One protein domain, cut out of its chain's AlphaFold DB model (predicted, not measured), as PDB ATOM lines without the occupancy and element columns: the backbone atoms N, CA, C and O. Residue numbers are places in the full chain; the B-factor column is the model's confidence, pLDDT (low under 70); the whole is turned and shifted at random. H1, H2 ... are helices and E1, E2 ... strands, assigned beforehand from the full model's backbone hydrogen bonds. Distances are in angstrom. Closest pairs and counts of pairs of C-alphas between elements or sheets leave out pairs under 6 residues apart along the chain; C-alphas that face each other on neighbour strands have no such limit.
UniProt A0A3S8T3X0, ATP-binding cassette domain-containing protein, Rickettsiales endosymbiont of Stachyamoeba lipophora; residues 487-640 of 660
ATOM      1  N   ALA A 487     105.629  71.941 103.544       89.12
ATOM      2  CA  ALA A 487     105.062  73.199 103.084       89.12
ATOM      3  C   ALA A 487     106.134  73.974 102.302       89.12
ATOM      4  O   ALA A 487     107.111  74.457 102.876       89.12
ATOM      5  N   PHE A 488     105.966  74.086 100.983       88.94
ATOM      6  CA  PHE A 488     106.896  74.814 100.118       88.94
ATOM      7  C   PHE A 488     106.423  76.257  99.912       88.94
ATOM      8  O   PHE A 488     105.454  76.513  99.194       88.94
ATOM      9  N   LEU A 489     107.116  77.197 100.541       90.25
ATOM     10  CA  LEU A 489     106.774  78.611 100.598       90.25
ATOM     11  C   LEU A 489     107.623  79.383  99.587       90.25
ATOM     12  O   LEU A 489     108.804  79.629  99.809       90.25
ATOM     13  N   SER A 490     107.015  79.768  98.468       88.44
ATOM     14  CA  SER A 490     107.645  80.590  97.431       88.44
ATOM     15  C   SER A 490     106.777  81.806  97.169       88.44
ATOM     16  O   SER A 490     105.594  81.656  96.865       88.44
ATOM     17  N   LEU A 491     107.362  83.002  97.246       79.44
ATOM     18  CA  LEU A 491     106.626  84.254  97.075       79.44
ATOM     19  C   LEU A 491     105.967  84.351  95.689       79.44
ATOM     20  O   LEU A 491     104.828  84.793  95.586       79.44
ATOM     21  N   ASN A 492     106.628  83.860  94.637       82.12
ATOM     22  CA  ASN A 492     106.067  83.833  93.281       82.12
ATOM     23  C   ASN A 492     104.816  82.949  93.198       82.12
ATOM     24  O   ASN A 492     103.794  83.360  92.647       82.12
ATOM     25  N   ASN A 493     104.876  81.754  93.796       77.44
ATOM     26  CA  ASN A 493     103.723  80.857  93.869       77.44
ATOM     27  C   ASN A 493     102.633  81.428  94.779       77.44
ATOM     28  O   ASN A 493     101.450  81.267  94.505       77.44
ATOM     29  N   PHE A 494     103.011  82.098  95.862       77.00
ATOM     30  CA  PHE A 494     102.064  82.699  96.785       77.00
ATOM     31  C   PHE A 494     101.323  83.867  96.129       77.00
ATOM     32  O   PHE A 494     100.098  83.898  96.166       77.00
ATOM     33  N   ASN A 495     102.032  84.760  95.434       73.75
ATOM     34  CA  ASN A 495     101.471  85.919  94.735       73.75
ATOM     35  C   ASN A 495     100.407  85.538  93.693       73.75
ATOM     36  O   ASN A 495      99.385  86.219  93.594       73.75
ATOM     37  N   SER A 496     100.593  84.437  92.954       70.88
ATOM     38  CA  SER A 496      99.593  83.973  91.977       70.88
ATOM     39  C   SER A 496      98.292  83.482  92.625       70.88
ATOM     40  O   SER A 496      97.230  83.563  92.008       70.88
ATOM     41  N   HIS A 497      98.347  83.049  93.887       65.31
ATOM     42  CA  HIS A 497      97.194  82.548  94.640       65.31
ATOM     43  C   HIS A 497      96.671  83.542  95.690       65.31
ATOM     44  O   HIS A 497      95.558  83.377  96.193       65.31
ATOM     45  N   PHE A 498      97.433  84.600  95.991       66.25
ATOM     46  CA  PHE A 498      97.163  85.532  97.084       66.25
ATOM     47  C   PHE A 498      95.825  86.260  96.931       66.25
ATOM     48  O   PHE A 498      95.111  86.445  97.911       66.25
ATOM     49  N   LYS A 499      95.421  86.568  95.689       56.81
ATOM     50  CA  LYS A 499      94.122  87.198  95.382       56.81
ATOM     51  C   LYS A 499      92.915  86.403  95.905       56.81
ATOM     52  O   LYS A 499      91.846  86.980  96.082       56.81
ATOM     53  N   TYR A 500      93.074  85.099  96.144       52.19
ATOM     54  CA  TYR A 500      92.009  84.198  96.590       52.19
ATOM     55  C   TYR A 500      92.059  83.874  98.087       52.19
ATOM     56  O   TYR A 500      91.094  83.327  98.623       52.19
ATOM     57  N   LEU A 501      93.165  84.189  98.768       52.38
ATOM     58  CA  LEU A 501      93.316  83.984 100.203       52.38
ATOM     59  C   LEU A 501      92.664  85.167 100.920       52.38
ATOM     60  O   LEU A 501      93.297  86.189 101.166       52.38
ATOM     61  N   GLN A 502      91.371  85.053 101.233       49.12
ATOM     62  CA  GLN A 502      90.706  86.002 102.126       49.12
ATOM     63  C   GLN A 502      91.319  85.893 103.532       49.12
ATOM     64  O   GLN A 502      90.881  85.109 104.368       49.12
ATOM     65  N   SER A 503      92.339  86.714 103.753       48.22
ATOM     66  CA  SER A 503      92.906  87.275 104.980       48.22
ATOM     67  C   SER A 503      92.288  86.919 106.353       48.22
ATOM     68  O   SER A 503      93.026  86.709 107.309       48.22
ATOM     69  N   ALA A 504      90.968  86.820 106.526       43.59
ATOM     70  CA  ALA A 504      90.332  86.859 107.850       43.59
ATOM     71  C   ALA A 504      90.583  85.638 108.767       43.59
ATOM     72  O   ALA A 504      90.713  85.815 109.979       43.59
ATOM     73  N   ALA A 505      90.657  84.412 108.233       41.12
ATOM     74  CA  ALA A 505      90.862  83.211 109.058       41.12
ATOM     75  C   ALA A 505      92.333  83.036 109.479       41.12
ATOM     76  O   ALA A 505      92.614  82.722 110.635       41.12
ATOM     77  N   ASN A 506      93.269  83.346 108.574       49.34
ATOM     78  CA  ASN A 506      94.702  83.293 108.869       49.34
ATOM     79  C   ASN A 506      95.131  84.411 109.828       49.34
ATOM     80  O   ASN A 506      96.088  84.204 110.570       49.34
ATOM     81  N   PHE A 507      94.411  85.548 109.870       54.31
ATOM     82  CA  PHE A 507      94.716  86.674 110.764       54.31
ATOM     83  C   PHE A 507      94.491  86.399 112.260       54.31
ATOM     84  O   PHE A 507      95.215  86.927 113.100       54.31
ATOM     85  N   ARG A 508      93.509  85.563 112.623       48.88
ATOM     86  CA  ARG A 508      93.306  85.183 114.035       48.88
ATOM     87  C   ARG A 508      94.369  84.196 114.510       48.88
ATOM     88  O   ARG A 508      94.931  84.378 115.581       48.88
ATOM     89  N   ALA A 509      94.707  83.218 113.672       52.09
ATOM     90  CA  ALA A 509      95.735  82.236 113.997       52.09
ATOM     91  C   ALA A 509      97.150  82.852 114.058       52.09
ATOM     92  O   ALA A 509      98.001  82.361 114.795       52.09
ATOM     93  N   THR A 510      97.405  83.951 113.333       64.88
ATOM     94  CA  THR A 510      98.712  84.641 113.318       64.88
ATOM     95  C   THR A 510      99.085  85.199 114.687       64.88
ATOM     96  O   THR A 510     100.227  85.031 115.104       64.88
ATOM     97  N   ALA A 511      98.143  85.834 115.395       65.69
ATOM     98  CA  ALA A 511      98.399  86.382 116.728       65.69
ATOM     99  C   ALA A 511      98.708  85.265 117.738       65.69
ATOM    100  O   ALA A 511      99.744  85.310 118.398       65.69
ATOM    101  N   ASP A 512      97.877  84.219 117.765       69.56
ATOM    102  CA  ASP A 512      98.053  83.072 118.662       69.56
ATOM    103  C   ASP A 512      99.374  82.332 118.408       69.56
ATOM    104  O   ASP A 512     100.031  81.881 119.345       69.56
ATOM    105  N   THR A 513      99.801  82.215 117.146       71.19
ATOM    106  CA  THR A 513     101.079  81.572 116.807       71.19
ATOM    107  C   THR A 513     102.285  82.424 117.171       71.19
ATOM    108  O   THR A 513     103.266  81.872 117.665       71.19
ATOM    109  N   LEU A 514     102.236  83.748 117.007       73.88
ATOM    110  CA  LEU A 514     103.319  84.604 117.503       73.88
ATOM    111  C   LEU A 514     103.461  84.491 119.029       73.88
ATOM    112  O   LEU A 514     104.584  84.444 119.530       73.88
ATOM    113  N   THR A 515     102.350  84.364 119.760       73.69
ATOM    114  CA  THR A 515     102.368  84.111 121.208       73.69
ATOM    115  C   THR A 515     102.884  82.707 121.547       73.69
ATOM    116  O   THR A 515     103.702  82.572 122.452       73.69
ATOM    117  N   GLU A 516     102.493  81.657 120.815       77.19
ATOM    118  CA  GLU A 516     102.927  80.267 121.075       77.19
ATOM    119  C   GLU A 516     104.453  80.075 121.032       77.19
ATOM    120  O   GLU A 516     104.995  79.228 121.754       77.19
ATOM    121  N   PHE A 517     105.132  80.820 120.159       73.94
ATOM    122  CA  PHE A 517     106.584  80.753 119.972       73.94
ATOM    123  C   PHE A 517     107.327  81.942 120.604       73.94
ATOM    124  O   PHE A 517     108.547  82.057 120.472       73.94
ATOM    125  N   SER A 518     106.620  82.816 121.321       74.69
ATOM    126  CA  SER A 518     107.244  83.843 122.157       74.69
ATOM    127  C   SER A 518     107.977  83.208 123.345       74.69
ATOM    128  O   SER A 518     107.653  82.098 123.770       74.69
ATOM    129  N   ASP A 519     108.996  83.884 123.874       69.56
ATOM    130  CA  ASP A 519     109.660  83.397 125.085       69.56
ATOM    131  C   ASP A 519     108.737  83.586 126.294       69.56
ATOM    132  O   ASP A 519     108.178  84.667 126.490       69.56
ATOM    133  N   ASN A 520     108.609  82.541 127.124       55.31
ATOM    134  CA  ASN A 520     107.666  82.441 128.254       55.31
ATOM    135  C   ASN A 520     107.724  83.606 129.270       55.31
ATOM    136  O   ASN A 520     106.836  83.719 130.108       55.31
ATOM    137  N   ASN A 521     108.740  84.472 129.200       51.31
ATOM    138  CA  ASN A 521     108.932  85.601 130.108       51.31
ATOM    139  C   ASN A 521     108.496  86.960 129.529       51.31
ATOM    140  O   ASN A 521     108.382  87.913 130.296       51.31
ATOM    141  N   THR A 522     108.217  87.072 128.223       51.84
ATOM    142  CA  THR A 522     107.720  88.312 127.588       51.84
ATOM    143  C   THR A 522     106.851  88.014 126.347       51.84
ATOM    144  O   THR A 522     107.300  88.202 125.206       51.84
ATOM    145  N   PRO A 523     105.595  87.560 126.537       53.72
ATOM    146  CA  PRO A 523     104.741  87.092 125.442       53.72
ATOM    147  C   PRO A 523     104.367  88.169 124.413       53.72
ATOM    148  O   PRO A 523     104.137  87.863 123.245       53.72
ATOM    149  N   ASP A 524     104.331  89.439 124.828       51.41
ATOM    150  CA  ASP A 524     103.816  90.540 124.005       51.41
ATOM    151  C   ASP A 524     104.883  91.310 123.204       51.41
ATOM    152  O   ASP A 524     104.532  92.132 122.356       51.41
ATOM    153  N   THR A 525     106.177  91.039 123.427       58.12
ATOM    154  CA  THR A 525     107.292  91.828 122.855       58.12
ATOM    155  C   THR A 525     108.303  91.018 122.042       58.12
ATOM    156  O   THR A 525     109.294  91.582 121.592       58.12
ATOM    157  N   SER A 526     108.089  89.714 121.831       65.81
ATOM    158  CA  SER A 526     109.089  88.854 121.168       65.81
ATOM    159  C   SER A 526     109.199  89.071 119.648       65.81
ATOM    160  O   SER A 526     110.249  88.793 119.075       65.81
ATOM    161  N   TYR A 527     108.135  89.566 118.998       78.69
ATOM    162  CA  TYR A 527     108.064  89.755 117.537       78.69
ATOM    163  C   TYR A 527     107.385  91.081 117.126       78.69
ATOM    164  O   TYR A 527     106.333  91.066 116.472       78.69
ATOM    165  N   PRO A 528     107.891  92.241 117.582       79.44
ATOM    166  CA  PRO A 528     107.247  93.532 117.366       79.44
ATOM    167  C   PRO A 528     107.165  93.924 115.887       79.44
ATOM    168  O   PRO A 528     106.134  94.460 115.473       79.44
ATOM    169  N   GLU A 529     108.187  93.642 115.076       80.88
ATOM    170  CA  GLU A 529     108.197  94.028 113.660       80.88
ATOM    171  C   GLU A 529     107.244  93.161 112.828       80.88
ATOM    172  O   GLU A 529     106.500  93.687 111.997       80.88
ATOM    173  N   LEU A 530     107.177  91.849 113.087       80.12
ATOM    174  CA  LEU A 530     106.176  90.978 112.462       80.12
ATOM    175  C   LEU A 530     104.757  91.356 112.899       80.12
ATOM    176  O   LEU A 530     103.858  91.431 112.062       80.12
ATOM    177  N   LYS A 531     104.542  91.645 114.190       79.56
ATOM    178  CA  LYS A 531     103.231  92.079 114.703       79.56
ATOM    179  C   LYS A 531     102.803  93.402 114.067       79.56
ATOM    180  O   LYS A 531     101.642  93.537 113.680       79.56
ATOM    181  N   LYS A 532     103.731  94.346 113.894       78.44
ATOM    182  CA  LYS A 532     103.490  95.606 113.182       78.44
ATOM    183  C   LYS A 532     103.099  95.359 111.726       78.44
ATOM    184  O   LYS A 532     102.030  95.805 111.316       78.44
ATOM    185  N   LEU A 533     103.889  94.562 110.994       74.88
ATOM    186  CA  LEU A 533     103.599  94.204 109.600       74.88
ATOM    187  C   LEU A 533     102.208  93.596 109.424       74.88
ATOM    188  O   LEU A 533     101.598  93.845 108.394       74.88
ATOM    189  N   LEU A 534     101.724  92.817 110.397       74.50
ATOM    190  CA  LEU A 534     100.394  92.203 110.371       74.50
ATOM    191  C   LEU A 534      99.269  93.144 110.817       74.50
ATOM    192  O   LEU A 534      98.156  93.045 110.307       74.50
ATOM    193  N   THR A 535      99.532  94.039 111.771       71.44
ATOM    194  CA  THR A 535      98.520  94.979 112.287       71.44
ATOM    195  C   THR A 535      98.116  95.977 111.205       71.44
ATOM    196  O   THR A 535      96.924  96.227 111.018       71.44
ATOM    197  N   ASP A 536      99.084  96.438 110.408       67.31
ATOM    198  CA  ASP A 536      98.860  97.339 109.269       67.31
ATOM    199  C   ASP A 536      97.948  96.718 108.185       67.31
ATOM    200  O   ASP A 536      97.381  97.421 107.349       67.31
ATOM    201  N   LEU A 537      97.749  95.394 108.200       68.88
ATOM    202  CA  LEU A 537      96.935  94.668 107.219       68.88
ATOM    203  C   LEU A 537      95.442  94.682 107.534       68.88
ATOM    204  O   LEU A 537      94.639  94.446 106.630       68.88
ATOM    205  N   GLN A 538      95.058  94.974 108.780       66.50
ATOM    206  CA  GLN A 538      93.650  95.000 109.194       66.50
ATOM    207  C   GLN A 538      92.850  96.094 108.475       66.50
ATOM    208  O   GLN A 538      91.645  95.953 108.274       66.50
ATOM    209  N   THR A 539      93.523  97.172 108.079       63.12
ATOM    210  CA  THR A 539      92.932  98.346 107.424       63.12
ATOM    211  C   THR A 539      93.315  98.462 105.949       63.12
ATOM    212  O   THR A 539      92.747  99.287 105.235       63.12
ATOM    213  N   THR A 540      94.239  97.622 105.472       63.81
ATOM    214  CA  THR A 540      94.803  97.693 104.120       63.81
ATOM    215  C   THR A 540      94.147  96.648 103.198       63.81
ATOM    216  O   THR A 540      93.979  95.492 103.600       63.81
ATOM    217  N   PRO A 541      93.774  96.992 101.950       68.62
ATOM    218  CA  PRO A 541      93.317  96.013 100.961       68.62
ATOM    219  C   PRO A 541      94.397  94.967 100.635       68.62
ATOM    220  O   PRO A 541      95.559  95.304 100.445       68.62
ATOM    221  N   ALA A 542      94.026  93.689 100.501       68.44
ATOM    222  CA  ALA A 542      94.989  92.608 100.236       68.44
ATOM    223  C   ALA A 542      95.816  92.814  98.951       68.44
ATOM    224  O   ALA A 542      96.980  92.432  98.871       68.44
ATOM    225  N   GLU A 543      95.239  93.454  97.935       71.56
ATOM    226  CA  GLU A 543      95.936  93.754  96.680       71.56
ATOM    227  C   GLU A 543      97.092  94.752  96.835       71.56
ATOM    228  O   GLU A 543      97.997  94.753  96.003       71.56
ATOM    229  N   THR A 544      97.097  95.553  97.904       77.12
ATOM    230  CA  THR A 544      98.127  96.565  98.167       77.12
ATOM    231  C   THR A 544      99.180  96.100  99.171       77.12
ATOM    232  O   THR A 544     100.004  96.904  99.600       77.12
ATOM    233  N   TYR A 545      99.168  94.826  99.576       80.12
ATOM    234  CA  TYR A 545     100.180  94.311 100.499       80.12
ATOM    235  C   TYR A 545     101.554  94.280  99.832       80.12
ATOM    236  O   TYR A 545     101.700  93.823  98.693       80.12
ATOM    237  N   SER A 546     102.572  94.720 100.566       83.38
ATOM    238  CA  SER A 546     103.961  94.596 100.140       83.38
ATOM    239  C   SER A 546     104.399  93.130 100.133       83.38
ATOM    240  O   SER A 546     103.835  92.277 100.821       83.38
ATOM    241  N   ASP A 547     105.442  92.817  99.373       85.25
ATOM    242  CA  ASP A 547     105.981  91.457  99.319       85.25
ATOM    243  C   ASP A 547     106.529  90.982 100.676       85.25
ATOM    244  O   ASP A 547     106.414  89.800 101.007       85.25
ATOM    245  N   GLY A 548     107.020  91.902 101.514       85.31
ATOM    246  CA  GLY A 548     107.375  91.611 102.904       85.31
ATOM    247  C   GLY A 548     106.161  91.227 103.752       85.31
ATOM    248  O   GLY A 548     106.185  90.208 104.441       85.31
ATOM    249  N   GLN A 549     105.054  91.967 103.640       83.12
ATOM    250  CA  GLN A 549     103.802  91.631 104.329       83.12
ATOM    251  C   GLN A 549     103.260  90.266 103.887       83.12
ATOM    252  O   GLN A 549     102.902  89.431 104.720       83.12
ATOM    253  N   LYS A 550     103.256  89.995 102.579       84.12
ATOM    254  CA  LYS A 550     102.834  88.698 102.032       84.12
ATOM    255  C   LYS A 550     103.730  87.558 102.496       84.12
ATOM    256  O   LYS A 550     103.222  86.494 102.838       84.12
ATOM    257  N   THR A 551     105.041  87.778 102.553       86.69
ATOM    258  CA  THR A 551     105.994  86.784 103.059       86.69
ATOM    259  C   THR A 551     105.751  86.483 104.535       86.69
ATOM    260  O   THR A 551     105.704  85.312 104.911       86.69
ATOM    261  N   ALA A 552     105.530  87.510 105.362       85.19
ATOM    262  CA  ALA A 552     105.199  87.328 106.774       85.19
ATOM    263  C   ALA A 552     103.912  86.503 106.940       85.19
ATOM    264  O   ALA A 552     103.901  85.516 107.678       85.19
ATOM    265  N   ILE A 553     102.854  86.838 106.189       82.06
ATOM    266  CA  ILE A 553     101.605  86.062 106.180       82.06
ATOM    267  C   ILE A 553     101.862  84.621 105.750       82.06
ATOM    268  O   ILE A 553     101.355  83.705 106.390       82.06
ATOM    269  N   MET A 554     102.623  84.403 104.676       86.25
ATOM    270  CA  MET A 554     102.910  83.073 104.141       86.25
ATOM    271  C   MET A 554     103.625  82.195 105.174       86.25
ATOM    272  O   MET A 554     103.193  81.066 105.411       86.25
ATOM    273  N   ILE A 555     104.672  82.720 105.819       87.31
ATOM    274  CA  ILE A 555     105.418  82.005 106.862       87.31
ATOM    275  C   ILE A 555     104.496  81.677 108.032       87.31
ATOM    276  O   ILE A 555     104.391  80.516 108.423       87.31
ATOM    277  N   ILE A 556     103.769  82.660 108.565       84.06
ATOM    278  CA  ILE A 556     102.953  82.417 109.759       84.06
ATOM    279  C   ILE A 556     101.741  81.533 109.439       84.06
ATOM    280  O   ILE A 556     101.356  80.702 110.258       84.06
ATOM    281  N   SER A 557     101.188  81.617 108.227       80.25
ATOM    282  CA  SER A 557     100.136  80.707 107.748       80.25
ATOM    283  C   SER A 557     100.618  79.253 107.713       80.25
ATOM    284  O   SER A 557      99.876  78.347 108.082       80.25
ATOM    285  N   ALA A 558     101.872  79.012 107.321       84.81
ATOM    286  CA  ALA A 558     102.446  77.667 107.326       84.81
ATOM    287  C   ALA A 558     102.629  77.112 108.749       84.81
ATOM    288  O   ALA A 558     102.415  75.927 108.982       84.81
ATOM    289  N   LEU A 559     102.966  77.980 109.707       83.56
ATOM    290  CA  LEU A 559     103.126  77.633 111.125       83.56
ATOM    291  C   LEU A 559     101.788  77.443 111.861       83.56
ATOM    292  O   LEU A 559     101.748  76.847 112.936       83.56
ATOM    293  N   THR A 560     100.702  77.986 111.309       75.69
ATOM    294  CA  THR A 560      99.343  77.962 111.878       75.69
ATOM    295  C   THR A 560      98.429  76.939 111.225       75.69
ATOM    296  O   THR A 560      97.263  76.880 111.603       75.69
ATOM    297  N   ALA A 561      98.917  76.165 110.249       72.31
ATOM    298  CA  ALA A 561      98.088  75.271 109.450       72.31
ATOM    299  C   ALA A 561      97.165  74.426 110.344       72.31
ATOM    300  O   ALA A 561      97.627  73.765 111.272       72.31
ATOM    301  N   LEU A 562      95.859  74.478 110.081       65.81
ATOM    302  CA  LEU A 562      94.839  73.743 110.827       65.81
ATOM    303  C   LEU A 562      94.284  72.599 109.973       65.81
ATOM    304  O   LEU A 562      94.192  72.719 108.749       65.81
ATOM    305  N   ASP A 563      93.911  71.497 110.617       68.00
ATOM    306  CA  ASP A 563      93.145  70.417 110.005       68.00
ATOM    307  C   ASP A 563      91.641  70.741 109.957       68.00
ATOM    308  O   ASP A 563      91.182  71.785 110.422       68.00
ATOM    309  N   GLU A 564      90.854  69.821 109.399       63.94
ATOM    310  CA  GLU A 564      89.392  69.944 109.289       63.94
ATOM    311  C   GLU A 564      88.680  70.038 110.655       63.94
ATOM    312  O   GLU A 564      87.536  70.486 110.724       63.94
ATOM    313  N   ASN A 565      89.356  69.659 111.744       64.69
ATOM    314  CA  ASN A 565      88.865  69.731 113.120       64.69
ATOM    315  C   ASN A 565      89.404  70.959 113.876       64.69
ATOM    316  O   ASN A 565      89.269  71.022 115.101       64.69
ATOM    317  N   ASN A 566      90.016  71.924 113.178       65.06
ATOM    318  CA  ASN A 566      90.718  73.076 113.755       65.06
ATOM    319  C   ASN A 566      91.888  72.705 114.689       65.06
ATOM    320  O   ASN A 566      92.262  73.492 115.562       65.06
ATOM    321  N   GLN A 567      92.486  71.525 114.525       70.38
ATOM    322  CA  GLN A 567      93.709  71.140 115.226       70.38
ATOM    323  C   GLN A 567      94.936  71.565 114.423       70.38
ATOM    324  O   GLN A 567      94.957  71.451 113.200       70.38
ATOM    325  N   LYS A 568      95.984  72.040 115.102       73.94
ATOM    326  CA  LYS A 568      97.232  72.436 114.439       73.94
ATOM    327  C   LYS A 568      97.914  71.232 113.785       73.94
ATOM    328  O   LYS A 568      98.186  70.227 114.440       73.94
ATOM    329  N   ILE A 569      98.225  71.364 112.500       78.56
ATOM    330  CA  ILE A 569      99.055  70.439 111.734       78.56
ATOM    331  C   ILE A 569     100.455  71.033 111.638       78.56
ATOM    332  O   ILE A 569     100.685  72.020 110.943       78.56
ATOM    333  N   TYR A 570     101.417  70.367 112.263       82.81
ATOM    334  CA  TYR A 570     102.821  70.731 112.146       82.81
ATOM    335  C   TYR A 570     103.448  70.054 110.923       82.81
ATOM    336  O   TYR A 570     103.579  68.826 110.870       82.81
ATOM    337  N   GLN A 571     103.840  70.861 109.939       88.00
ATOM    338  CA  GLN A 571     104.497  70.433 108.701       88.00
ATOM    339  C   GLN A 571     105.990  70.779 108.721       88.00
ATOM    340  O   GLN A 571     106.428  71.656 109.465       88.00
ATOM    341  N   ASP A 572     106.777  70.091 107.906       93.00
ATOM    342  CA  ASP A 572     108.127  70.536 107.573       93.00
ATOM    343  C   ASP A 572     108.031  71.759 106.657       93.00
ATOM    344  O   ASP A 572     107.086  71.879 105.881       93.00
ATOM    345  N   ILE A 573     108.974  72.692 106.739       94.19
ATOM    346  CA  ILE A 573     108.867  73.984 106.053       94.19
ATOM    347  C   ILE A 573     110.065  74.190 105.139       94.19
ATOM    348  O   ILE A 573     111.209  73.951 105.518       94.19
ATOM    349  N   ILE A 574     109.800  74.666 103.928       95.00
ATOM    350  CA  ILE A 574     110.814  75.146 102.996       95.00
ATOM    351  C   ILE A 574     110.440  76.570 102.603       95.00
ATOM    352  O   ILE A 574     109.353  76.786 102.078       95.00
ATOM    353  N   VAL A 575     111.337  77.528 102.811       93.69
ATOM    354  CA  VAL A 575     111.192  78.920 102.368       93.69
ATOM    355  C   VAL A 575     112.158  79.164 101.213       93.69
ATOM    356  O   VAL A 575     113.370  79.169 101.409       93.69
ATOM    357  N   ASP A 576     111.624  79.347 100.009       92.75
ATOM    358  CA  ASP A 576     112.387  79.498  98.764       92.75
ATOM    359  C   ASP A 576     112.459  80.978  98.372       92.75
ATOM    360  O   ASP A 576     111.486  81.537  97.858       92.75
ATOM    361  N   GLU A 577     113.590  81.616  98.693       86.56
ATOM    362  CA  GLU A 577     113.975  82.999  98.349       86.56
ATOM    363  C   GLU A 577     113.019  84.095  98.861       86.56
ATOM    364  O   GLU A 577     113.244  85.283  98.647       86.56
ATOM    365  N   ALA A 578     111.982  83.725  99.617       84.38
ATOM    366  CA  ALA A 578     110.971  84.656 100.104       84.38
ATOM    367  C   ALA A 578     111.450  85.504 101.294       84.38
ATOM    368  O   ALA A 578     111.038  86.650 101.425       84.38
ATOM    369  N   ALA A 579     112.348  84.982 102.140       84.62
ATOM    370  CA  ALA A 579     112.835  85.696 103.327       84.62
ATOM    371  C   ALA A 579     113.558  87.016 102.988       84.62
ATOM    372  O   ALA A 579     113.600  87.927 103.815       84.62
ATOM    373  N   SER A 580     114.078  87.151 101.763       84.81
ATOM    374  CA  SER A 580     114.664  88.390 101.233       84.81
ATOM    375  C   SER A 580     113.683  89.566 101.232       84.81
ATOM    376  O   SER A 580     114.079  90.689 101.533       84.81
ATOM    377  N   ALA A 581     112.389  89.311 101.013       85.69
ATOM    378  CA  ALA A 581     111.352  90.341 100.995       85.69
ATOM    379  C   ALA A 581     111.033  90.919 102.389       85.69
ATOM    380  O   ALA A 581     110.360  91.943 102.486       85.69
ATOM    381  N   LEU A 582     111.493  90.272 103.468       84.12
ATOM    382  CA  LEU A 582     111.344  90.761 104.847       84.12
ATOM    383  C   LEU A 582     112.461  91.722 105.270       84.12
ATOM    384  O   LEU A 582     112.363  92.349 106.327       84.12
ATOM    385  N   SER A 583     113.522  91.837 104.474       76.69
ATOM    386  CA  SER A 583     114.581  92.808 104.714       76.69
ATOM    387  C   SER A 583     114.162  94.192 104.221       76.69
ATOM    388  O   SER A 583     113.541  94.319 103.166       76.69
ATOM    389  N   LYS A 584     114.539  95.254 104.944       61.94
ATOM    390  CA  LYS A 584     114.456  96.609 104.389       61.94
ATOM    391  C   LYS A 584     115.605  96.785 103.400       61.94
ATOM    392  O   LYS A 584     116.770  96.680 103.774       61.94
ATOM    393  N   ILE A 585     115.261  97.030 102.142       46.25
ATOM    394  CA  ILE A 585     116.190  97.573 101.154       46.25
ATOM    395  C   ILE A 585     116.054  99.087 101.281       46.25
ATOM    396  O   ILE A 585     114.966  99.618 101.058       46.25
ATOM    397  N   ASN A 586     117.104  99.778 101.712       48.03
ATOM    398  CA  ASN A 586     117.107 101.240 101.678       48.03
ATOM    399  C   ASN A 586     117.177 101.690 100.215       48.03
ATOM    400  O   ASN A 586     117.600 100.920  99.354       48.03
ATOM    401  N   ASP A 587     116.870 102.958  99.952       37.19
ATOM    402  CA  ASP A 587     116.926 103.543  98.604       37.19
ATOM    403  C   ASP A 587     118.301 103.380  97.911       37.19
ATOM    404  O   ASP A 587     118.380 103.369  96.685       37.19
ATOM    405  N   ASP A 588     119.372 103.138  98.678       42.16
ATOM    406  CA  ASP A 588     120.737 102.883  98.191       42.16
ATOM    407  C   ASP A 588     121.050 101.401  97.878       42.16
ATOM    408  O   ASP A 588     122.196 101.048  97.591       42.16
ATOM    409  N   GLY A 589     120.076 100.489  97.981       38.31
ATOM    410  CA  GLY A 589     120.278  99.055  97.721       38.31
ATOM    411  C   GLY A 589     121.061  98.300  98.808       38.31
ATOM    412  O   GLY A 589     121.364  97.118  98.643       38.31
ATOM    413  N   VAL A 590     121.379  98.957  99.925       42.62
ATOM    414  CA  VAL A 590     121.995  98.336 101.106       42.62
ATOM    415  C   VAL A 590     120.895  97.717 101.968       42.62
ATOM    416  O   VAL A 590     119.868  98.341 102.210       42.62
ATOM    417  N   LEU A 591     121.097  96.483 102.431       50.00
ATOM    418  CA  LEU A 591     120.218  95.824 103.400       50.00
ATOM    419  C   LEU A 591     120.450  96.452 104.785       50.00
ATOM    420  O   LEU A 591     121.510  96.235 105.373       50.00
ATOM    421  N   VAL A 592     119.498  97.225 105.314       52.81
ATOM    422  CA  VAL A 592     119.531  97.672 106.723       52.81
ATOM    423  C   VAL A 592     118.748  96.697 107.585       52.81
ATOM    424  O   VAL A 592     117.647  96.294 107.209       52.81
ATOM    425  N   ASP A 593     119.362  96.341 108.723       54.72
ATOM    426  CA  ASP A 593     118.927  95.389 109.757       54.72
ATOM    427  C   ASP A 593     117.401  95.184 109.752       54.72
ATOM    428  O   ASP A 593     116.607  95.978 110.272       54.72
ATOM    429  N   GLY A 594     116.990  94.139 109.032       59.00
ATOM    430  CA  GLY A 594     115.601  93.822 108.759       59.00
ATOM    431  C   GLY A 594     115.013  93.120 109.966       59.00
ATOM    432  O   GLY A 594     114.919  91.895 109.965       59.00
ATOM    433  N   GLY A 595     114.611  93.880 110.987       77.75
ATOM    434  CA  GLY A 595     114.049  93.322 112.223       77.75
ATOM    435  C   GLY A 595     112.980  92.247 111.974       77.75
ATOM    436  O   GLY A 595     113.025  91.192 112.598       77.75
ATOM    437  N   ALA A 596     112.120  92.429 110.964       83.62
ATOM    438  CA  ALA A 596     111.127  91.435 110.549       83.62
ATOM    439  C   ALA A 596     111.727  90.127 109.994       83.62
ATOM    440  O   ALA A 596     111.209  89.047 110.282       83.62
ATOM    441  N   ARG A 597     112.822  90.189 109.221       88.81
ATOM    442  CA  ARG A 597     113.548  88.996 108.752       88.81
ATOM    443  C   ARG A 597     114.151  88.249 109.931       88.81
ATOM    444  O   ARG A 597     113.913  87.052 110.066       88.81
ATOM    445  N   ARG A 598     114.875  88.952 110.805       86.56
ATOM    446  CA  ARG A 598     115.488  88.361 112.002       86.56
ATOM    447  C   ARG A 598     114.440  87.686 112.889       86.56
ATOM    448  O   ARG A 598     114.627  86.553 113.329       86.56
ATOM    449  N   GLU A 599     113.310  88.351 113.098       88.06
ATOM    450  CA  GLU A 599     112.161  87.807 113.823       88.06
ATOM    451  C   GLU A 599     111.573  86.560 113.150       88.06
ATOM    452  O   GLU A 599     111.339  85.562 113.832       88.06
ATOM    453  N   ALA A 600     111.392  86.566 111.825       89.94
ATOM    454  CA  ALA A 600     110.882  85.409 111.088       89.94
ATOM    455  C   ALA A 600     111.843  84.212 111.143       89.94
ATOM    456  O   ALA A 600     111.403  83.079 111.332       89.94
ATOM    457  N   MET A 601     113.152  84.452 111.038       91.19
ATOM    458  CA  MET A 601     114.177  83.410 111.156       91.19
ATOM    459  C   MET A 601     114.212  82.816 112.567       91.19
ATOM    460  O   MET A 601     114.276  81.596 112.723       91.19
ATOM    461  N   ASN A 602     114.083  83.651 113.603       89.88
ATOM    462  CA  ASN A 602     113.960  83.185 114.984       89.88
ATOM    463  C   ASN A 602     112.667  82.391 115.215       89.88
ATOM    464  O   ASN A 602     112.693  81.363 115.889       89.88
ATOM    465  N   LEU A 603     111.544  82.832 114.644       90.31
ATOM    466  CA  LEU A 603     110.269  82.118 114.713       90.31
ATOM    467  C   LEU A 603     110.368  80.727 114.063       90.31
ATOM    468  O   LEU A 603     109.984  79.729 114.673       90.31
ATOM    469  N   LEU A 604     110.941  80.648 112.860       93.12
ATOM    470  CA  LEU A 604     111.184  79.396 112.135       93.12
ATOM    471  C   LEU A 604     112.129  78.452 112.891       93.12
ATOM    472  O   LEU A 604     111.902  77.243 112.912       93.12
ATOM    473  N   ARG A 605     113.158  78.995 113.550       93.38
ATOM    474  CA  ARG A 605     114.072  78.227 114.403       93.38
ATOM    475  C   ARG A 605     113.359  77.614 115.602       93.38
ATOM    476  O   ARG A 605     113.418  76.401 115.777       93.38
ATOM    477  N   LYS A 606     112.628  78.423 116.376       90.75
ATOM    478  CA  LYS A 606     111.857  77.931 117.529       90.75
ATOM    479  C   LYS A 606     110.805  76.912 117.114       90.75
ATOM    480  O   LYS A 606     110.565  75.950 117.837       90.75
ATOM    481  N   TYR A 607     110.190  77.100 115.948       92.81
ATOM    482  CA  TYR A 607     109.287  76.111 115.375       92.81
ATOM    483  C   TYR A 607     109.992  74.783 115.097       92.81
ATOM    484  O   TYR A 607     109.500  73.742 115.534       92.81
ATOM    485  N   ALA A 608     111.144  74.818 114.414       93.06
ATOM    486  CA  ALA A 608     111.930  73.624 114.126       93.06
ATOM    487  C   ALA A 608     112.241  72.861 115.420       93.06
ATOM    488  O   ALA A 608     111.915  71.679 115.515       93.06
ATOM    489  N   GLU A 609     112.774  73.561 116.426       91.38
ATOM    490  CA  GLU A 609     113.174  73.011 117.725       91.38
ATOM    491  C   GLU A 609     111.986  72.444 118.512       91.38
ATOM    492  O   GLU A 609     111.994  71.276 118.907       91.38
ATOM    493  N   LYS A 610     110.931  73.242 118.716       89.88
ATOM    494  CA  LYS A 610     109.776  72.861 119.544       89.88
ATOM    495  C   LYS A 610     108.971  71.723 118.923       89.88
ATOM    496  O   LYS A 610     108.489  70.858 119.647       89.88
ATOM    497  N   GLN A 611     108.824  71.728 117.598       92.31
ATOM    498  CA  GLN A 611     107.992  70.757 116.879       92.31
ATOM    499  C   GLN A 611     108.790  69.590 116.293       92.31
ATOM    500  O   GLN A 611     108.197  68.692 115.693       92.31
ATOM    501  N   GLN A 612     110.118  69.595 116.456       92.94
ATOM    502  CA  GLN A 612     111.025  68.601 115.880       92.94
ATOM    503  C   GLN A 612     110.764  68.423 114.376       92.94
ATOM    504  O   GLN A 612     110.551  67.313 113.886       92.94
ATOM    505  N   LYS A 613     110.732  69.537 113.636       93.81
ATOM    506  CA  LYS A 613     110.474  69.572 112.184       93.81
ATOM    507  C   LYS A 613     111.712  69.959 111.394       93.81
ATOM    508  O   LYS A 613     112.634  70.568 111.936       93.81
ATOM    509  N   PHE A 614     111.726  69.604 110.113       94.44
ATOM    510  CA  PHE A 614     112.709  70.130 109.175       94.44
ATOM    511  C   PHE A 614     112.286  71.521 108.724       94.44
ATOM    512  O   PHE A 614     111.164  71.707 108.250       94.44
ATOM    513  N   VAL A 615     113.189  72.491 108.841       95.56
ATOM    514  CA  VAL A 615     112.958  73.841 108.334       95.56
ATOM    515  C   VAL A 615     114.144  74.268 107.488       95.56
ATOM    516  O   VAL A 615     115.253  74.415 107.994       95.56
ATOM    517  N   PHE A 616     113.896  74.479 106.199       95.62
ATOM    518  CA  PHE A 616     114.882  74.960 105.243       95.62
ATOM    519  C   PHE A 616     114.553  76.390 104.829       95.62
ATOM    520  O   PHE A 616     113.414  76.681 104.466       95.62
ATOM    521  N   VAL A 617     115.544  77.274 104.822       94.81
ATOM    522  CA  VAL A 617     115.419  78.626 104.255       94.81
ATOM    523  C   VAL A 617     116.506  78.818 103.220       94.81
ATOM    524  O   VAL A 617     117.675  78.563 103.489       94.81
ATOM    525  N   VAL A 618     116.133  79.264 102.030       92.50
ATOM    526  CA  VAL A 618     117.060  79.405 100.911       92.50
ATOM    527  C   VAL A 618     117.044  80.824 100.403       92.50
ATOM    528  O   VAL A 618     115.980  81.413 100.236       92.50
ATOM    529  N   ASP A 619     118.236  81.360 100.169       88.38
ATOM    530  CA  ASP A 619     118.421  82.720  99.682       88.38
ATOM    531  C   ASP A 619     119.677  82.810  98.799       88.38
ATOM    532  O   ASP A 619     120.551  81.934  98.822       88.38
ATOM    533  N   HIS A 620     119.767  83.859  97.988       83.19
ATOM    534  CA  HIS A 620     120.942  84.134  97.159       83.19
ATOM    535  C   HIS A 620     122.094  84.730  97.960       83.19
ATOM    536  O   HIS A 620     123.255  84.477  97.641       83.19
ATOM    537  N   ASN A 621     121.755  85.531  98.967       79.38
ATOM    538  CA  ASN A 621     122.708  86.216  99.818       79.38
ATOM    539  C   ASN A 621     122.145  86.232 101.238       79.38
ATOM    540  O   ASN A 621     121.344  87.097 101.594       79.38
ATOM    541  N   LEU A 622     122.504  85.218 102.024       84.38
ATOM    542  CA  LEU A 622     122.075  85.162 103.420       84.38
ATOM    543  C   LEU A 622     122.752  86.304 104.187       84.38
ATOM    544  O   LEU A 622     123.946  86.555 104.005       84.38
ATOM    545  N   ALA A 623     122.009  86.982 105.064       82.19
ATOM    546  CA  ALA A 623     122.607  87.976 105.949       82.19
ATOM    547  C   ALA A 623     123.645  87.298 106.868       82.19
ATOM    548  O   ALA A 623     123.505  86.108 107.165       82.19
ATOM    549  N   PRO A 624     124.686  88.008 107.343       83.50
ATOM    550  CA  PRO A 624     125.678  87.429 108.250       83.50
ATOM    551  C   PRO A 624     125.052  86.749 109.476       83.50
ATOM    552  O   PRO A 624     125.496  85.673 109.870       83.50
ATOM    553  N   GLU A 625     123.976  87.319 110.027       82.81
ATOM    554  CA  GLU A 625     123.223  86.725 111.138       82.81
ATOM    555  C   GLU A 625     122.454  85.438 110.792       82.81
ATOM    556  O   GLU A 625     122.143  84.673 111.702       82.81
ATOM    557  N   ASP A 626     122.168  85.167 109.516       84.25
ATOM    558  CA  ASP A 626     121.483  83.947 109.060       84.25
ATOM    559  C   ASP A 626     122.464  82.793 108.796       84.25
ATOM    560  O   ASP A 626     122.058  81.632 108.683       84.25
ATOM    561  N   LYS A 627     123.766  83.100 108.713       88.62
ATOM    562  CA  LYS A 627     124.870  82.142 108.523       88.62
ATOM    563  C   LYS A 627     125.360  81.580 109.861       88.62
ATOM    564  O   LYS A 627     126.561  81.499 110.111       88.62
ATOM    565  N   GLN A 628     124.434  81.232 110.753       82.50
ATOM    566  CA  GLN A 628     124.767  80.708 112.080       82.50
ATOM    567  C   GLN A 628     125.135  79.221 112.034       82.50
ATOM    568  O   GLN A 628     124.465  78.419 111.385       82.50
ATOM    569  N   GLY A 629     126.174  78.860 112.790       87.75
ATOM    570  CA  GLY A 629     126.616  77.482 112.994       87.75
ATOM    571  C   GLY A 629     127.645  76.985 111.972       87.75
ATOM    572  O   GLY A 629     128.461  77.751 111.458       87.75
ATOM    573  N   THR A 630     127.654  75.677 111.725       89.00
ATOM    574  CA  THR A 630     128.646  75.002 110.887       89.00
ATOM    575  C   THR A 630     128.312  75.176 109.409       89.00
ATOM    576  O   THR A 630     127.211  74.862 108.960       89.00
ATOM    577  N   LYS A 631     129.297  75.643 108.637       92.81
ATOM    578  CA  LYS A 631     129.226  75.736 107.177       92.81
ATOM    579  C   LYS A 631     129.474  74.360 106.551       92.81
ATOM    580  O   LYS A 631     130.557  73.803 106.720       92.81
ATOM    581  N   VAL A 632     128.520  73.847 105.776       89.31
ATOM    582  CA  VAL A 632     128.624  72.556 105.078       89.31
ATOM    583  C   VAL A 632     128.403  72.742 103.580       89.31
ATOM    584  O   VAL A 632     127.361  73.220 103.143       89.31
ATOM    585  N   THR A 633     129.379  72.351 102.763       87.69
ATOM    586  CA  THR A 633     129.265  72.427 101.298       87.69
ATOM    587  C   THR A 633     128.388  71.287 100.775       87.69
ATOM    588  O   THR A 633     128.767  70.120 100.879       87.69
ATOM    589  N   LEU A 634     127.237  71.621 100.185       84.12
ATOM    590  CA  LEU A 634     126.306  70.653  99.590       84.12
ATOM    591  C   LEU A 634     126.740  70.234  98.178       84.12
ATOM    592  O   LEU A 634     126.625  69.064  97.812       84.12
ATOM    593  N   ASP A 635     127.252  71.196  97.405       80.88
ATOM    594  CA  ASP A 635     127.796  71.001  96.061       80.88
ATOM    595  C   ASP A 635     129.019  71.910  95.882       80.88
ATOM    596  O   ASP A 635     128.936  73.131  96.029       80.88
ATOM    597  N   THR A 636     130.168  71.297  95.601       73.25
ATOM    598  CA  THR A 636     131.446  71.997  95.438       73.25
ATOM    599  C   THR A 636     131.544  72.713  94.091       73.25
ATOM    600  O   THR A 636     132.126  73.789  94.033       73.25
ATOM    601  N   GLU A 637     130.964  72.154  93.024       77.19
ATOM    602  CA  GLU A 637     131.035  72.729  91.671       77.19
ATOM    603  C   GLU A 637     130.117  73.947  91.539       77.19
ATOM    604  O   GLU A 637     130.473  74.941  90.910       77.19
ATOM    605  N   ASN A 638     128.939  73.880  92.163       73.44
ATOM    606  CA  ASN A 638     127.934  74.940  92.096       73.44
ATOM    607  C   ASN A 638     127.957  75.890  93.309       73.44
ATOM    608  O   ASN A 638     127.065  76.730  93.433       73.44
ATOM    609  N   GLU A 639     128.956  75.760  94.192       83.19
ATOM    610  CA  GLU A 639     129.139  76.580  95.402       83.19
ATOM    611  C   GLU A 639     127.870  76.669  96.275       83.19
ATOM    612  O   GLU A 639     127.546  77.725  96.825       83.19
ATOM    613  N   ILE A 640     127.123  75.566  96.395       85.56
ATOM    614  CA  ILE A 640     125.936  75.511  97.256       85.56
ATOM    615  C   ILE A 640     126.380  75.136  98.663       85.56
ATOM    616  O   ILE A 640     127.018  74.100  98.873       85.56
TER     617      ILE A 640
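AT A GLANCE: This is residues 487 to 640 of the 660 residues of the protein "ATP-binding cassette domain-containing protein" of Rickettsiales endosymbiont of Stachyamoeba lipophora (UniProt A0A3S8T3X0). A small parallel sheet of three strands, E1, E2 and E3, has helices H4 and H6 side by side over one face, both running along the strands, and no named helix over the other. The helical hairpin H2 and H3 packs across H4 on the side away from the sheet, while residues 633 to 639, of which 633 to 635 belong to E4, stick out from the body. The printed part has 154 residues, with six named helices and four named strands in the order E1 H1 H2 H3 H4 E2 H5 H6 E3 E4; the sheet order is E1 E2 E3, and the class is mixed. It is compact, with a radius of gyration of the C-alphas of 15.7 A and spans of 46 by 38 by 34 A.

HOW THE PARTS SIT: Inner strand E2, residues 572 to 576, is parallel to edge strands E1, residues 487 to 490, at 11 degrees, and E3, residues 615 to 619, at 4 degrees. N 489 and O 574 are 2.7 A apart and N 616 and O 573 2.8 A, both within hydrogen-bond range. H4, residues 547 to 559, lies over E1 and E2 at a height over the sheet of 9.7 A; H6, residues 595 to 611, lies over E3 on the same face at 10.1 A, making two layers, helices on one face of a sheet. E2, H5, residues 578 to 582, H6 and E3 form a strand-helix-strand unit, parallel neighbour strands with helices between, with a right-handed crossover; E1, H1, residues 491 to 498, H2, residues 504 to 516, H3, residues 528 to 535, H4 and E2 form another. H4 is the hub, touching the five other helices. Its closest C-alphas to H2 are Ile 556 and Thr 510, 6.0 A, and to H1 Thr 551 and Leu 491, 6.5 A. H4 and H6 only just touch, with 3 pairs of C-alphas within 8 A, the closest Ala 552 and Ala 600 at 7.4 A. H5 only grazes the sheet. Every O i to N i+4 pair is within hydrogen-bond range in H3, H4 and H6, against 3 of 4 in H1, 5 of 9 in H2 and 0 of 1 in H5, where 2 of 2 O i to N i+3 pairs are.

IN THESE COORDINATES: E1 begins at C-alpha 487, (105.062, 73.199, 103.084). H6 is 23.8 A long, H2 19.4 A and H4 18.4 A. E4, residues 630 to 635, is 15.4 A long, pairs with no named strand, and ends at C-alpha 635, (127.796, 71.001, 96.061).

THE WHOLE: The C-alphas farthest apart, of Thr 539 and Glu 637, are 48.5 A apart. The printed part has no cut; the links H2 to H3, H3 to H4, H4 to E2 and H5 to H6 are long. Mean pLDDT of the printed part is 75.7, with 47 residues under 70, among them 497 to 512 and 584 to 594.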